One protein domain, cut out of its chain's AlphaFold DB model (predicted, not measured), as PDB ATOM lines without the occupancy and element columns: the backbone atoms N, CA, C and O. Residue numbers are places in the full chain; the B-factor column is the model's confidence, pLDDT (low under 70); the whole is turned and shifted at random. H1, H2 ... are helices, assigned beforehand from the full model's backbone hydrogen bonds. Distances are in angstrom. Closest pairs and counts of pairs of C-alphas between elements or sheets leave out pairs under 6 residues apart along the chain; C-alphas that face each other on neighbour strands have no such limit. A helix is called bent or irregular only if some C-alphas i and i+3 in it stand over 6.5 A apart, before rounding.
ATOM      1  N   GLN A  13      29.729  44.767  29.795       95.56
ATOM      2  CA  GLN A  13      29.414  43.494  29.141       95.56
ATOM      3  C   GLN A  13      28.942  42.443  30.150       95.56
ATOM      4  O   GLN A  13      27.956  41.742  29.905       95.56
ATOM      5  N   GLN A  14      29.580  42.374  31.322       97.00
ATOM      6  CA  GLN A  14      29.153  41.482  32.396       97.00
ATOM      7  C   GLN A  14      27.755  41.849  32.913       97.00
ATOM      8  O   GLN A  14      26.925  40.964  33.161       97.00
ATOM      9  N   TRP A  15      27.459  43.143  33.055       97.00
ATOM     10  CA  TRP A  15      26.123  43.603  33.422       97.00
ATOM     11  C   TRP A  15      25.080  43.259  32.353       97.00
ATOM     12  O   TRP A  15      24.012  42.762  32.713       97.00
ATOM     13  N   ILE A  16      25.387  43.459  31.067       98.19
ATOM     14  CA  ILE A  16      24.511  43.097  29.943       98.19
ATOM     15  C   ILE A  16      24.193  41.604  29.995       98.19
ATOM     16  O   ILE A  16      23.019  41.235  30.045       98.19
ATOM     17  N   ALA A  17      25.214  40.746  30.061       98.25
ATOM     18  CA  ALA A  17      25.037  39.297  30.116       98.25
ATOM     19  C   ALA A  17      24.173  38.873  31.318       98.25
ATOM     20  O   ALA A  17      23.203  38.129  31.170       98.25
ATOM     21  N   THR A  18      24.466  39.420  32.501       98.25
ATOM     22  CA  THR A  18      23.703  39.147  33.729       98.25
ATOM     23  C   THR A  18      22.248  39.608  33.611       98.25
ATOM     24  O   THR A  18      21.328  38.930  34.074       98.25
ATOM     25  N   MET A  19      22.013  40.774  33.006       98.44
ATOM     26  CA  MET A  19      20.675  41.329  32.842       98.44
ATOM     27  C   MET A  19      19.856  40.528  31.827       98.44
ATOM     28  O   MET A  19      18.699  40.210  32.107       98.44
ATOM     29  N   LEU A  20      20.451  40.154  30.691       98.38
ATOM     30  CA  LEU A  20      19.813  39.301  29.686       98.38
ATOM     31  C   LEU A  20      19.423  37.941  30.271       98.38
ATOM     32  O   LEU A  20      18.296  37.501  30.049       98.38
ATOM     33  N   GLU A  21      20.286  37.325  31.085       98.44
ATOM     34  CA  GLU A  21      19.959  36.068  31.768       98.44
ATOM     35  C   GLU A  21      18.763  36.235  32.715       98.44
ATOM     36  O   GLU A  21      17.779  35.501  32.640       98.44
ATOM     37  N   ARG A  22      18.767  37.279  33.552       98.31
ATOM     38  CA  ARG A  22      17.637  37.570  34.454       98.31
ATOM     39  C   ARG A  22      16.330  37.817  33.697       98.31
ATOM     40  O   ARG A  22      15.263  37.400  34.152       98.31
ATOM     41  N   LEU A  23      16.392  38.520  32.568       98.44
ATOM     42  CA  LEU A  23      15.235  38.790  31.716       98.44
ATOM     43  C   LEU A  23      14.731  37.516  31.025       98.44
ATOM     44  O   LEU A  23      13.516  37.373  30.864       98.44
ATOM     45  N   SER A  24      15.621  36.581  30.678       97.62
ATOM     46  CA  SER A  24      15.273  35.300  30.046       97.62
ATOM     47  C   SER A  24      14.362  34.441  30.936       97.62
ATOM     48  O   SER A  24      13.462  33.762  30.444       97.62
ATOM     49  N   HIS A  25      14.506  34.544  32.260       98.06
ATOM     50  CA  HIS A  25      13.638  33.853  33.217       98.06
ATOM     51  C   HIS A  25      12.239  34.478  33.351       98.06
ATOM     52  O   HIS A  25      11.327  33.870  33.918       98.06
ATOM     53  N   SER A  26      12.016  35.689  32.830       98.19
ATOM     54  CA  SER A  26      10.685  36.290  32.807       98.19
ATOM     55  C   SER A  26       9.894  35.798  31.599       98.19
ATOM     56  O   SER A  26      10.130  36.249  30.481       98.19
ATOM     57  N   GLN A  27       8.861  34.975  31.825       97.62
ATOM     58  CA  GLN A  27       7.970  34.486  30.756       97.62
ATOM     59  C   GLN A  27       7.417  35.611  29.866       97.62
ATOM     60  O   GLN A  27       7.255  35.449  28.657       97.62
ATOM     61  N   PHE A  28       7.134  36.780  30.453       97.62
ATOM     62  CA  PHE A  28       6.647  37.922  29.690       97.62
ATOM     63  C   PHE A  28       7.720  38.528  28.784       97.62
ATOM     64  O   PHE A  28       7.381  38.944  27.684       97.62
ATOM     65  N   ARG A  29       8.975  38.607  29.236       97.94
ATOM     66  CA  ARG A  29      10.080  39.214  28.477       97.94
ATOM     67  C   ARG A  29      10.644  38.254  27.438       97.94
ATOM     68  O   ARG A  29      10.799  38.636  26.285       97.94
ATOM     69  N   ALA A  30      10.836  36.996  27.823       96.69
ATOM     70  CA  ALA A  30      11.413  35.952  26.982       96.69
ATOM     71  C   ALA A  30      10.593  35.642  25.718       96.69
ATOM     72  O   ALA A  30      11.131  35.129  24.743       96.69
ATOM     73  N   LYS A  31       9.295  35.975  25.696       96.81
ATOM     74  CA  LYS A  31       8.451  35.769  24.508       96.81
ATOM     75  C   LYS A  31       8.726  36.762  23.370       96.81
ATOM     76  O   LYS A  31       8.224  36.561  22.265       96.81
ATOM     77  N   PHE A  32       9.430  37.867  23.629       97.38
ATOM     78  CA  PHE A  32       9.734  38.857  22.600       97.38
ATOM     79  C   PHE A  32      10.950  38.410  21.795       97.38
ATOM     80  O   PHE A  32      12.065  38.366  22.301       97.38
ATOM     81  N   ALA A  33      10.726  38.118  20.518       96.38
ATOM     82  CA  ALA A  33      11.771  37.755  19.577       96.38
ATOM     83  C   ALA A  33      11.594  38.534  18.273       96.38
ATOM     84  O   ALA A  33      10.470  38.768  17.823       96.38
ATOM     85  N   LEU A  34      12.713  38.924  17.656       97.31
ATOM     86  CA  LEU A  34      12.697  39.558  16.341       97.31
ATOM     87  C   LEU A  34      12.102  38.600  15.307       97.31
ATOM     88  O   LEU A  34      12.560  37.458  15.173       97.31
ATOM     89  N   THR A  35      11.129  39.097  14.546       96.94
ATOM     90  CA  THR A  35      10.607  38.399  13.368       96.94
ATOM     91  C   THR A  35      11.653  38.378  12.253       96.94
ATOM     92  O   THR A  35      12.594  39.178  12.257       96.94
ATOM     93  N   ASP A  36      11.480  37.526  11.243       97.75
ATOM     94  CA  ASP A  36      12.378  37.511  10.077       97.75
ATOM     95  C   ASP A  36      12.431  38.869   9.371       97.75
ATOM     96  O   ASP A  36      13.497  39.319   8.948       97.75
ATOM     97  N   LYS A  37      11.295  39.577   9.330       97.06
ATOM     98  CA  LYS A  37      11.206  40.939   8.799       97.06
ATOM     99  C   LYS A  37      12.027  41.930   9.625       97.06
ATOM    100  O   LYS A  37      12.735  42.750   9.046       97.06
ATOM    101  N   ASP A  38      11.958  41.851  10.953       97.62
ATOM    102  CA  ASP A  38      12.744  42.722  11.835       97.62
ATOM    103  C   ASP A  38      14.247  42.462  11.669       97.62
ATOM    104  O   ASP A  38      15.032  43.405  11.559       97.62
ATOM    105  N   ARG A  39      14.651  41.185  11.577       97.75
ATOM    106  CA  ARG A  39      16.048  40.790  11.335       97.75
ATOM    107  C   ARG A  39      16.538  41.274   9.974       97.75
ATOM    108  O   ARG A  39      17.638  41.812   9.885       97.75
ATOM    109  N   ALA A  40      15.733  41.117   8.924       98.00
ATOM    110  CA  ALA A  40      16.058  41.603   7.585       98.00
ATOM    111  C   ALA A  40      16.195  43.132   7.559       98.00
ATOM    112  O   ALA A  40      17.161  43.649   6.998       98.00
ATOM    113  N   TYR A  41      15.285  43.854   8.220       97.94
ATOM    114  CA  TYR A  41      15.369  45.307   8.358       97.94
ATOM    115  C   TYR A  41      16.654  45.729   9.078       97.94
ATOM    116  O   TYR A  41      17.395  46.566   8.563       97.94
ATOM    117  N   ALA A  42      16.952  45.119  10.232       97.81
ATOM    118  CA  ALA A  42      18.151  45.422  11.010       97.81
ATOM    119  C   ALA A  42      19.434  45.176  10.200       97.81
ATOM    120  O   ALA A  42      20.304  46.043  10.144       97.81
ATOM    121  N   ARG A  43      19.516  44.037   9.497       98.00
ATOM    122  CA  ARG A  43      20.641  43.704   8.608       98.00
ATOM    123  C   ARG A  43      20.782  44.697   7.455       98.00
ATOM    124  O   ARG A  43      21.889  45.133   7.173       98.00
ATOM    125  N   THR A  44      19.670  45.095   6.835       98.31
ATOM    126  CA  THR A  44      19.659  46.050   5.711       98.31
ATOM    127  C   THR A  44      20.117  47.446   6.137       98.31
ATOM    128  O   THR A  44      20.807  48.127   5.387       98.31
ATOM    129  N   LYS A  45      19.727  47.899   7.334       98.25
ATOM    130  CA  LYS A  45      20.117  49.217   7.861       98.25
ATOM    131  C   LYS A  45      21.531  49.248   8.446       98.25
ATOM    132  O   LYS A  45      22.150  50.313   8.454       98.25
ATOM    133  N   GLY A  46      22.021  48.108   8.929       98.38
ATOM    134  CA  GLY A  46      23.333  47.961   9.550       98.38
ATOM    135  C   GLY A  46      23.356  48.342  11.033       98.38
ATOM    136  O   GLY A  46      22.538  49.134  11.510       98.38
ATOM    137  N   LYS A  47      24.330  47.781  11.767       97.94
ATOM    138  CA  LYS A  47      24.445  47.904  13.233       97.94
ATOM    139  C   LYS A  47      24.466  49.358  13.706       97.94
ATOM    140  O   LYS A  47      23.693  49.695  14.590       97.94
ATOM    141  N   ALA A  48      25.291  50.211  13.096       98.25
ATOM    142  CA  ALA A  48      25.434  51.615  13.500       98.25
ATOM    143  C   ALA A  48      24.114  52.402  13.403       98.25
ATOM    144  O   ALA A  48      23.796  53.212  14.268       98.25
ATOM    145  N   THR A  49      23.306  52.130  12.374       98.62
ATOM    146  CA  THR A  49      21.994  52.768  12.212       98.62
ATOM    147  C   THR A  49      21.012  52.309  13.288       98.62
ATOM    148  O   THR A  49      20.291  53.129  13.847       98.62
ATOM    149  N   ILE A  50      20.968  51.004  13.578       98.69
ATOM    150  CA  ILE A  50      20.052  50.456  14.587       98.69
ATOM    151  C   ILE A  50      20.461  50.891  15.998       98.69
ATOM    152  O   ILE A  50      19.584  51.223  16.790       98.69
ATOM    153  N   ASP A  51      21.764  50.978  16.272       98.69
ATOM    154  CA  ASP A  51      22.309  51.536  17.513       98.69
ATOM    155  C   ASP A  51      21.858  52.988  17.720       98.69
ATOM    156  O   ASP A  51      21.249  53.311  18.741       98.69
ATOM    157  N   ARG A  52      22.025  53.841  16.699       98.69
ATOM    158  CA  ARG A  52      21.519  55.219  16.738       98.69
ATOM    159  C   ARG A  52      20.015  55.258  17.016       98.69
ATOM    160  O   ARG A  52      19.581  56.002  17.891       98.69
ATOM    161  N   HIS A  53      19.227  54.434  16.320       98.69
ATOM    162  CA  HIS A  53      17.782  54.364  16.553       98.69
ATOM    163  C   HIS A  53      17.452  53.954  17.997       98.69
ATOM    164  O   HIS A  53      16.505  54.487  18.565       98.69
ATOM    165  N   ALA A  54      18.202  53.025  18.598       98.75
ATOM    166  CA  ALA A  54      18.002  52.627  19.989       98.75
ATOM    167  C   ALA A  54      18.221  53.804  20.950       98.75
ATOM    168  O   ALA A  54      17.354  54.071  21.786       98.75
ATOM    169  N   ARG A  55      19.320  54.550  20.775       98.75
ATOM    170  CA  ARG A  55      19.647  55.735  21.586       98.75
ATOM    171  C   ARG A  55      18.599  56.838  21.432       98.75
ATOM    172  O   ARG A  55      18.071  57.313  22.432       98.75
ATOM    173  N   GLU A  56      18.241  57.191  20.198       98.56
ATOM    174  CA  GLU A  56      17.217  58.206  19.898       98.56
ATOM    175  C   GLU A  56      15.851  57.814  20.474       98.56
ATOM    176  O   GLU A  56      15.207  58.600  21.159       98.56
ATOM    177  N   MET A  57      15.412  56.566  20.280       98.50
ATOM    178  CA  MET A  57      14.121  56.116  20.806       98.50
ATOM    179  C   MET A  57      14.083  56.108  22.335       98.50
ATOM    180  O   MET A  57      13.048  56.452  22.907       98.50
ATOM    181  N   LEU A  58      15.172  55.715  23.002       98.50
ATOM    182  CA  LEU A  58      15.261  55.775  24.460       98.50
ATOM    183  C   LEU A  58      15.260  57.221  24.952       98.50
ATOM    184  O   LEU A  58      14.459  57.542  25.827       98.50
ATOM    185  N   ARG A  59      16.080  58.094  24.363       98.12
ATOM    186  CA  ARG A  59      16.153  59.511  24.740       98.12
ATOM    187  C   ARG A  59      14.806  60.208  24.542       98.12
ATOM    188  O   ARG A  59      14.225  60.711  25.499       98.12
ATOM    189  N   ASP A  60      14.262  60.141  23.333       97.31
ATOM    190  CA  ASP A  60      13.145  60.993  22.918       97.31
ATOM    191  C   ASP A  60      11.794  60.503  23.446       97.31
ATOM    192  O   ASP A  60      10.872  61.293  23.659       97.31
ATOM    193  N   ARG A  61      11.637  59.186  23.638       97.25
ATOM    194  CA  ARG A  61      10.348  58.595  24.044       97.25
ATOM    195  C   ARG A  61      10.305  58.235  25.521       97.25
ATOM    196  O   ARG A  61       9.212  58.183  26.079       97.25
ATOM    197  N   ILE A  62      11.449  57.936  26.139       98.00
ATOM    198  CA  ILE A  62      11.526  57.368  27.494       98.00
ATOM    199  C   ILE A  62      12.361  58.232  28.445       98.00
ATOM    200  O   ILE A  62      12.146  58.152  29.651       98.00
ATOM    201  N   GLY A  63      13.297  59.029  27.926       96.94
ATOM    202  CA  GLY A  63      14.335  59.703  28.704       96.94
ATOM    203  C   GLY A  63      13.817  60.750  29.679       96.94
ATOM    204  O   GLY A  63      14.344  60.834  30.781       96.94
ATOM    205  N   ALA A  64      12.762  61.485  29.317       97.75
ATOM    206  CA  ALA A  64      12.190  62.537  30.156       97.75
ATOM    207  C   ALA A  64      11.734  62.028  31.541       97.75
ATOM    208  O   ALA A  64      11.350  60.868  31.700       97.75
ATOM    209  N   ALA A  65      11.705  62.926  32.532       96.44
ATOM    210  CA  ALA A  65      11.186  62.636  33.873       96.44
ATOM    211  C   ALA A  65       9.730  62.136  33.850       96.44
ATOM    212  O   ALA A  65       9.379  61.187  34.558       96.44
ATOM    213  N   GLU A  66       8.922  62.743  32.976       95.38
ATOM    214  CA  GLU A  66       7.511  62.435  32.742       95.38
ATOM    215  C   GLU A  66       7.259  62.283  31.231       95.38
ATOM    216  O   GLU A  66       6.777  63.204  30.566       95.38
ATOM    217  N   PRO A  67       7.626  61.139  30.627       95.12
ATOM    218  CA  PRO A  67       7.479  60.957  29.194       95.12
ATOM    219  C   PRO A  67       6.006  60.814  28.813       95.12
ATOM    220  O   PRO A  67       5.204  60.178  29.507       95.12
ATOM    221  N   LYS A  68       5.653  61.357  27.646       93.25
ATOM    222  CA  LYS A  68       4.296  61.265  27.110       93.25
ATOM    223  C   LYS A  68       3.878  59.797  26.964       93.25
ATOM    224  O   LYS A  68       4.575  59.011  26.328       93.25
ATOM    225  N   ASN A  69       2.692  59.460  27.475       92.62
ATOM    226  CA  ASN A  69       2.123  58.108  27.453       92.62
ATOM    227  C   ASN A  69       2.965  57.057  28.212       92.62
ATOM    228  O   ASN A  69       3.143  55.951  27.694       92.62
ATOM    229  N   ASP A  70       3.481  57.366  29.415       92.81
ATOM    230  CA  ASP A  70       4.226  56.379  30.215       92.81
ATOM    231  C   ASP A  70       3.453  55.058  30.410       92.81
ATOM    232  O   ASP A  70       2.267  55.039  30.728       92.81
ATOM    233  N   GLY A  71       4.125  53.937  30.148       93.25
ATOM    234  CA  GLY A  71       3.543  52.597  30.051       93.25
ATOM    235  C   GLY A  71       3.108  52.183  28.638       93.25
ATOM    236  O   GLY A  71       2.833  51.004  28.418       93.25
ATOM    237  N   ARG A  72       3.050  53.113  27.676       94.56
ATOM    238  CA  ARG A  72       2.629  52.879  26.278       94.56
ATOM    239  C   ARG A  72       3.492  53.617  25.241       94.56
ATOM    240  O   ARG A  72       3.078  53.746  24.092       94.56
ATOM    241  N   GLN A  73       4.681  54.095  25.613       93.81
ATOM    242  CA  GLN A  73       5.554  54.881  24.723       93.81
ATOM    243  C   GLN A  73       6.109  54.075  23.546       93.81
ATOM    244  O   GLN A  73       6.331  54.622  22.462       93.81
ATOM    245  N   THR A  74       6.351  52.784  23.782       95.38
ATOM    246  CA  THR A  74       6.988  51.874  22.828       95.38
ATOM    247  C   THR A  74       5.938  50.963  22.194       95.38
ATOM    248  O   THR A  74       5.365  50.118  22.892       95.38
ATOM    249  N   PRO A  75       5.672  51.088  20.880       96.75
ATOM    250  CA  PRO A  75       4.797  50.167  20.159       96.75
ATOM    251  C   PRO A  75       5.256  48.709  20.293       96.75
ATOM    252  O   PRO A  75       6.417  48.436  20.557       96.75
ATOM    253  N   TRP A  76       4.366  47.741  20.080       94.69
ATOM    254  CA  TRP A  76       4.744  46.320  20.151       94.69
ATOM    255  C   TRP A  76       5.460  45.804  18.897       94.69
ATOM    256  O   TRP A  76       6.058  44.733  18.934       94.69
ATOM    257  N   ARG A  77       5.317  46.500  17.762       93.12
ATOM    258  CA  ARG A  77       5.763  46.063  16.430       93.12
ATOM    259  C   ARG A  77       6.107  47.267  15.554       93.12
ATOM    260  O   ARG A  77       5.722  48.391  15.865       93.12
ATOM    261  N   GLY A  78       6.764  47.005  14.426       93.69
ATOM    262  CA  GLY A  78       7.037  47.996  13.377       93.69
ATOM    263  C   GLY A  78       8.486  48.473  13.321       93.69
ATOM    264  O   GLY A  78       8.855  49.150  12.368       93.69
ATOM    265  N   HIS A  79       9.312  48.091  14.299       97.88
ATOM    266  CA  HIS A  79      10.751  48.330  14.293       97.88
ATOM    267  C   HIS A  79      11.460  47.312  15.212       97.88
ATOM    268  O   HIS A  79      10.937  47.050  16.299       97.88
ATOM    269  N   PRO A  80      12.649  46.781  14.853       98.31
ATOM    270  CA  PRO A  80      13.383  45.820  15.688       98.31
ATOM    271  C   PRO A  80      13.677  46.340  17.104       98.31
ATOM    272  O   PRO A  80      13.506  45.603  18.071       98.31
ATOM    273  N   VAL A  81      14.042  47.622  17.238       98.62
ATOM    274  CA  VAL A  81      14.298  48.262  18.547       98.62
ATOM    275  C   VAL A  81      13.081  48.191  19.466       98.62
ATOM    276  O   VAL A  81      13.250  47.974  20.655       98.62
ATOM    277  N   PHE A  82      11.853  48.302  18.950       98.56
ATOM    278  CA  PHE A  82      10.666  48.215  19.803       98.56
ATOM    279  C   PHE A  82      10.527  46.832  20.437       98.56
ATOM    280  O   PHE A  82      10.307  46.712  21.642       98.56
ATOM    281  N   THR A  83      10.700  45.780  19.634       98.38
ATOM    282  CA  THR A  83      10.700  44.398  20.122       98.38
ATOM    283  C   THR A  83      11.813  44.188  21.147       98.38
ATOM    284  O   THR A  83      11.560  43.629  22.214       98.38
ATOM    285  N   ALA A  84      13.018  44.693  20.866       98.56
ATOM    286  CA  ALA A  84      14.156  44.599  21.773       98.56
ATOM    287  C   ALA A  84      13.923  45.365  23.089       98.56
ATOM    288  O   ALA A  84      14.151  44.803  24.150       98.56
ATOM    289  N   GLN A  85      13.359  46.577  23.064       98.75
ATOM    290  CA  GLN A  85      13.019  47.336  24.276       98.75
ATOM    291  C   GLN A  85      11.998  46.605  25.164       98.75
ATOM    292  O   GLN A  85      12.057  46.680  26.395       98.75
ATOM    293  N   HIS A  86      11.044  45.883  24.566       98.69
ATOM    294  CA  HIS A  86      10.109  45.048  25.326       98.69
ATOM    295  C   HIS A  86      10.788  43.825  25.937       98.69
ATOM    296  O   HIS A  86      10.493  43.507  27.094       98.69
ATOM    297  N   ALA A  87      11.706  43.190  25.202       98.56
ATOM    298  CA  ALA A  87      12.527  42.086  25.694       98.56
ATOM    299  C   ALA A  87      13.443  42.533  26.848       98.56
ATOM    300  O   ALA A  87      13.505  41.866  27.875       98.56
ATOM    301  N   THR A  88      14.064  43.710  26.732       98.75
ATOM    302  CA  THR A  88      15.047  44.232  27.695       98.75
ATOM    303  C   THR A  88      14.455  45.114  28.788       98.75
ATOM    304  O   THR A  88      15.178  45.711  29.583       98.75
ATOM    305  N   ALA A  89      13.126  45.194  28.865       98.56
ATOM    306  CA  ALA A  89      12.410  45.998  29.853       98.56
ATOM    307  C   ALA A  89      12.790  47.495  29.853       98.56
ATOM    308  O   ALA A  89      12.683  48.166  30.877       98.56
ATOM    309  N   THR A  90      13.170  48.037  28.699       98.62
ATOM    310  CA  THR A  90      13.488  49.462  28.508       98.62
ATOM    311  C   THR A  90      12.357  50.236  27.809       98.62
ATOM    312  O   THR A  90      12.494  51.408  27.478       98.62
ATOM    313  N   CYS A  91      11.198  49.597  27.616       98.38
ATOM    314  CA  CYS A  91      10.065  50.125  26.850       98.38
ATOM    315  C   CYS A  91       9.229  51.228  27.531       98.38
ATOM    316  O   CYS A  91       8.421  51.870  26.852       98.38
ATOM    317  N   CYS A  92       9.377  51.433  28.844       98.25
ATOM    318  CA  CYS A  92       8.748  52.515  29.613       98.25
ATOM    319  C   CYS A  92       9.495  52.770  30.931       98.25
ATOM    320  O   CYS A  92      10.272  51.917  31.376       98.25
ATOM    321  N   ARG A  93       9.207  53.889  31.615       98.12
ATOM    322  CA  ARG A  93       9.857  54.223  32.895       98.12
ATOM    323  C   ARG A  93       9.569  53.183  33.974       98.12
ATOM    324  O   ARG A  93      10.434  52.888  34.781       98.12
ATOM    325  N   GLY A  94       8.365  52.604  33.988       98.06
ATOM    326  CA  GLY A  94       7.994  51.587  34.987       98.06
ATOM    327  C   GLY A  94       8.745  50.272  34.820       98.06
ATOM    328  O   GLY A  94       9.063  49.605  35.798       98.06
ATOM    329  N   CYS A  95       9.061  49.905  33.579       98.44
ATOM    330  CA  CYS A  95       9.906  48.748  33.322       98.44
ATOM    331  C   CYS A  95      11.354  49.042  33.720       98.44
ATOM    332  O   CYS A  95      11.961  48.214  34.394       98.44
ATOM    333  N   ILE A  96      11.850  50.234  33.379       98.56
ATOM    334  CA  ILE A  96      13.200  50.677  33.723       98.56
ATOM    335  C   ILE A  96      13.414  50.720  35.238       98.56
ATOM    336  O   ILE A  96      14.380  50.152  35.732       98.56
ATOM    337  N   GLU A  97      12.491  51.310  35.989       98.44
ATOM    338  CA  GLU A  97      12.565  51.356  37.450       98.44
ATOM    339  C   GLU A  97      12.575  49.952  38.064       98.44
ATOM    340  O   GLU A  97      13.399  49.648  38.925       98.44
ATOM    341  N   LYS A  98      11.705  49.063  37.572       98.19
ATOM    342  CA  LYS A  98      11.584  47.700  38.094       98.19
ATOM    343  C   LYS A  98      12.810  46.827  37.815       98.19
ATOM    344  O   LYS A  98      13.171  46.015  38.662       98.19
ATOM    345  N   TRP A  99      13.377  46.917  36.613       98.38
ATOM    346  CA  TRP A  99      14.410  45.984  36.143       98.38
ATOM    347  C   TRP A  99      15.824  46.541  36.259       98.38
ATOM    348  O   TRP A  99      16.745  45.799  36.593       98.38
ATOM    349  N   HIS A 100      15.977  47.844  36.026       98.00
ATOM    350  CA  HIS A 100      17.269  48.526  35.943       98.00
ATOM    351  C   HIS A 100      17.518  49.456  37.131       98.00
ATOM    352  O   HIS A 100      18.576  50.069  37.210       98.00
ATOM    353  N   HIS A 101      16.561  49.548  38.063       97.50
ATOM    354  CA  HIS A 101      16.658  50.331  39.299       97.50
ATOM    355  C   HIS A 101      16.913  51.831  39.076       97.50
ATOM    356  O   HIS A 101      17.443  52.512  39.951       97.50
ATOM    357  N   LEU A 102      16.497  52.365  37.919       97.62
ATOM    358  CA  LEU A 102      16.543  53.802  37.640       97.62
ATOM    359  C   LEU A 102      15.173  54.426  37.956       97.62
ATOM    360  O   LEU A 102      14.194  54.099  37.278       97.62
ATOM    361  N   PRO A 103      15.074  55.304  38.971       96.81
ATOM    362  CA  PRO A 103      13.791  55.765  39.492       96.81
ATOM    363  C   PRO A 103      13.031  56.634  38.492       96.81
ATOM    364  O   PRO A 103      13.621  57.368  37.690       96.81
ATOM    365  N   LYS A 104      11.699  56.594  38.559       95.50
ATOM    366  CA  LYS A 104      10.849  57.558  37.844       95.50
ATOM    367  C   LYS A 104      11.000  58.983  38.390       95.50
ATOM    368  O   LYS A 104      11.615  59.204  39.426       95.50
ATOM    369  N   GLY A 105      10.409  59.949  37.684       95.44
ATOM    370  CA  GLY A 105      10.323  61.338  38.146       95.44
ATOM    371  C   GLY A 105      11.611  62.142  37.973       95.44
ATOM    372  O   GLY A 105      11.651  63.311  38.339       95.44
ATOM    373  N   ARG A 106      12.649  61.548  37.373       96.81
ATOM    374  CA  ARG A 106      13.821  62.264  36.872       96.81
ATOM    375  C   ARG A 106      14.155  61.840  35.456       96.81
ATOM    376  O   ARG A 106      13.862  60.712  35.049       96.81
ATOM    377  N   GLU A 107      14.790  62.752  34.740       98.12
ATOM    378  CA  GLU A 107      15.338  62.473  33.425       98.12
ATOM    379  C   GLU A 107      16.447  61.410  33.522       98.12
ATOM    380  O   GLU A 107      17.164  61.319  34.530       98.12
ATOM    381  N   LEU A 108      16.554  60.569  32.492       98.19
ATOM    382  CA  LEU A 108      17.707  59.697  32.315       98.19
ATOM    383  C   LEU A 108      18.927  60.538  31.979       98.19
ATOM    384  O   LEU A 108      18.896  61.347  31.056       98.19
ATOM    385  N   ALA A 109      20.023  60.282  32.681       98.12
ATOM    386  CA  ALA A 109      21.306  60.798  32.253       98.12
ATOM    387  C   ALA A 109      21.712  60.137  30.929       98.12
ATOM    388  O   ALA A 109      21.385  58.979  30.658       98.12
ATOM    389  N   GLU A 110      22.496  60.848  30.129       97.56
ATOM    390  CA  GLU A 110      22.972  60.362  28.832       97.56
ATOM    391  C   GLU A 110      23.715  59.015  28.945       97.56
ATOM    392  O   GLU A 110      23.503  58.113  28.139       97.56
ATOM    393  N   ALA A 111      24.512  58.821  30.002       97.06
ATOM    394  CA  ALA A 111      25.178  57.545  30.277       97.06
ATOM    395  C   ALA A 111      24.190  56.389  30.532       97.06
ATOM    396  O   ALA A 111      24.436  55.257  30.122       97.06
ATOM    397  N   GLU A 112      23.048  56.665  31.166       98.31
ATOM    398  CA  GLU A 112      22.003  55.665  31.410       98.31
ATOM    399  C   GLU A 112      21.264  55.314  30.118       98.31
ATOM    400  O   GLU A 112      20.982  54.143  29.873       98.31
ATOM    401  N   VAL A 113      20.982  56.311  29.270       98.62
ATOM    402  CA  VAL A 113      20.417  56.086  27.931       98.62
ATOM    403  C   VAL A 113      21.343  55.196  27.110       98.62
ATOM    404  O   VAL A 113      20.876  54.230  26.509       98.62
ATOM    405  N   ASN A 114      22.643  55.493  27.122       98.12
ATOM    406  CA  ASN A 114      23.644  54.741  26.377       98.12
ATOM    407  C   ASN A 114      23.726  53.289  26.851       98.12
ATOM    408  O   ASN A 114      23.470  52.396  26.051       98.12
ATOM    409  N   ARG A 115      23.894  53.056  28.155       97.94
ATOM    410  CA  ARG A 115      23.938  51.704  28.730       97.94
ATOM    411  C   ARG A 115      22.678  50.879  28.436       97.94
ATOM    412  O   ARG A 115      22.744  49.680  28.162       97.94
ATOM    413  N   LEU A 116      21.498  51.504  28.474       98.69
ATOM    414  CA  LEU A 116      20.242  50.836  28.112       98.69
ATOM    415  C   LEU A 116      20.147  50.547  26.608       98.69
ATOM    416  O   LEU A 116      19.567  49.530  26.226       98.69
ATOM    417  N   ALA A 117      20.690  51.422  25.759       98.75
ATOM    418  CA  ALA A 117      20.765  51.198  24.320       98.75
ATOM    419  C   ALA A 117      21.725  50.049  23.990       98.75
ATOM    420  O   ALA A 117      21.389  49.206  23.162       98.75
ATOM    421  N   ASP A 118      22.856  49.956  24.687       98.56
ATOM    422  CA  ASP A 118      23.826  48.877  24.512       98.56
ATOM    423  C   ASP A 118      23.217  47.521  24.907       98.56
ATOM    424  O   ASP A 118      23.317  46.560  24.145       98.56
ATOM    425  N   LEU A 119      22.433  47.464  25.994       98.69
ATOM    426  CA  LEU A 119      21.623  46.284  26.335       98.69
ATOM    427  C   LEU A 119      20.583  45.936  25.253       98.69
ATOM    428  O   LEU A 119      20.323  44.765  24.998       98.69
ATOM    429  N   VAL A 120      19.950  46.936  24.631       98.62
ATOM    430  CA  VAL A 120      18.996  46.737  23.520       98.62
ATOM    431  C   VAL A 120      19.685  46.190  22.262       98.62
ATOM    432  O   VAL A 120      19.031  45.519  21.462       98.62
ATOM    433  N   MET A 121      20.972  46.488  22.081       98.25
ATOM    434  CA  MET A 121      21.775  46.100  20.919       98.25
ATOM    435  C   MET A 121      22.528  44.773  21.075       98.25
ATOM    436  O   MET A 121      23.100  44.312  20.080       98.25
ATOM    437  N   ALA A 122      22.552  44.208  22.285       94.88
ATOM    438  CA  ALA A 122      23.253  42.975  22.641       94.88
ATOM    439  C   ALA A 122      22.598  41.695  22.091       94.88
ATOM    440  O   ALA A 122      21.370  41.686  21.832       94.88
TER     441      ALA A 122
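What this domain is: This is residues 13 to 122 of the 122 residues of an uncharacterized protein of Bifidobacterium longum subsp. longum (UniProt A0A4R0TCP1). The longest helix, H4, runs along one side of a compact body of crossed helices, with H7 crossing it and the short H5 near the middle. H1 lies on the side of the body away from H4, H3 stands at one end of the long axis, and H6 lies toward the other end without touching another helix. The printed part has 110 residues with seven named helices, H1 to H7 in order along the chain, and no named strand; its class is all helix. It is compact, with a radius of gyration of the C-alphas of 13.0 A and spans of 37 by 28 by 25 A.

Where its parts are: H4 is residues 47 to 63, 21.9 A from first to last C-alpha, beginning at C-alpha 47 at (24.445, 47.904, 13.233). It is neither bent nor irregular, but only just: C-alphas 60 and 63 are 6.0 A apart. H7, residues 110 to 121, is 16.4 A long and ends at C-alpha 121 at (21.775, 46.100, 20.919). H5 is residues 80 to 87. H3, residues 36 to 45, is 14.2 A long. H1, residues 13 to 24, is 16.4 A long and begins at C-alpha 13 at (29.414, 43.494, 29.141). H2 is residues 27 to 30, and H6 is residues 93 to 100.

How they stand to each other: H4 and H7 touch with 16 pairs of C-alphas within 8 A, the closest being those of Ala 54 and Ala 117, 5.3 A apart; they run opposite ways at a steep tilt of 51 degrees. H5 is the hub, touching four helices. Residues 50 to 54 of H4 only just touch it, with 3 pairs within 8 A, the closest C-alphas being those of Ala 54 and Val 81, 5.9 A apart. H5 and H7 touch about perpendicular at 83 degrees, through residues 120 to 121 of H7; the closest C-alphas are those of Ala 84 and Val 120, 5.6 A apart. H3 touches H5 at a steep tilt of 56 degrees, opposite ways, the closest C-alphas being those of Asp 38 and Pro 80, 5.0 A apart. H2 and H5 only just touch, with 3 pairs within 8 A; the closest C-alphas are those of Arg 29 and Ala 87, 4.7 A apart. H1 and H7 only just touch, also with 3 pairs, the closest C-alphas being those of Ile 16 and Leu 119, 5.6 A apart. H1 and H2 touch only at the corner by their link, and only just, with 3 pairs; the closest C-alphas are those of Ser 24 and Ala 30, 5.0 A apart. H6 is close to H4 but not clearly touching, with the closest C-alphas, those of Ile 62 and Arg 93, 6.5 A apart. In H1, H3, H4, H5, H6 and H7 every O i to N i+4 pair is within hydrogen-bond range; H2 is too short for such a pair.

The domain as a whole: The two C-alphas farthest apart are those of Thr 44 and Gly 105, at 37.1 A. The printed part has no cut. The link from H4 to H5, residues 64 to 79, is long. The mean pLDDT of the printed part is 97.5, and no printed residue is under 70.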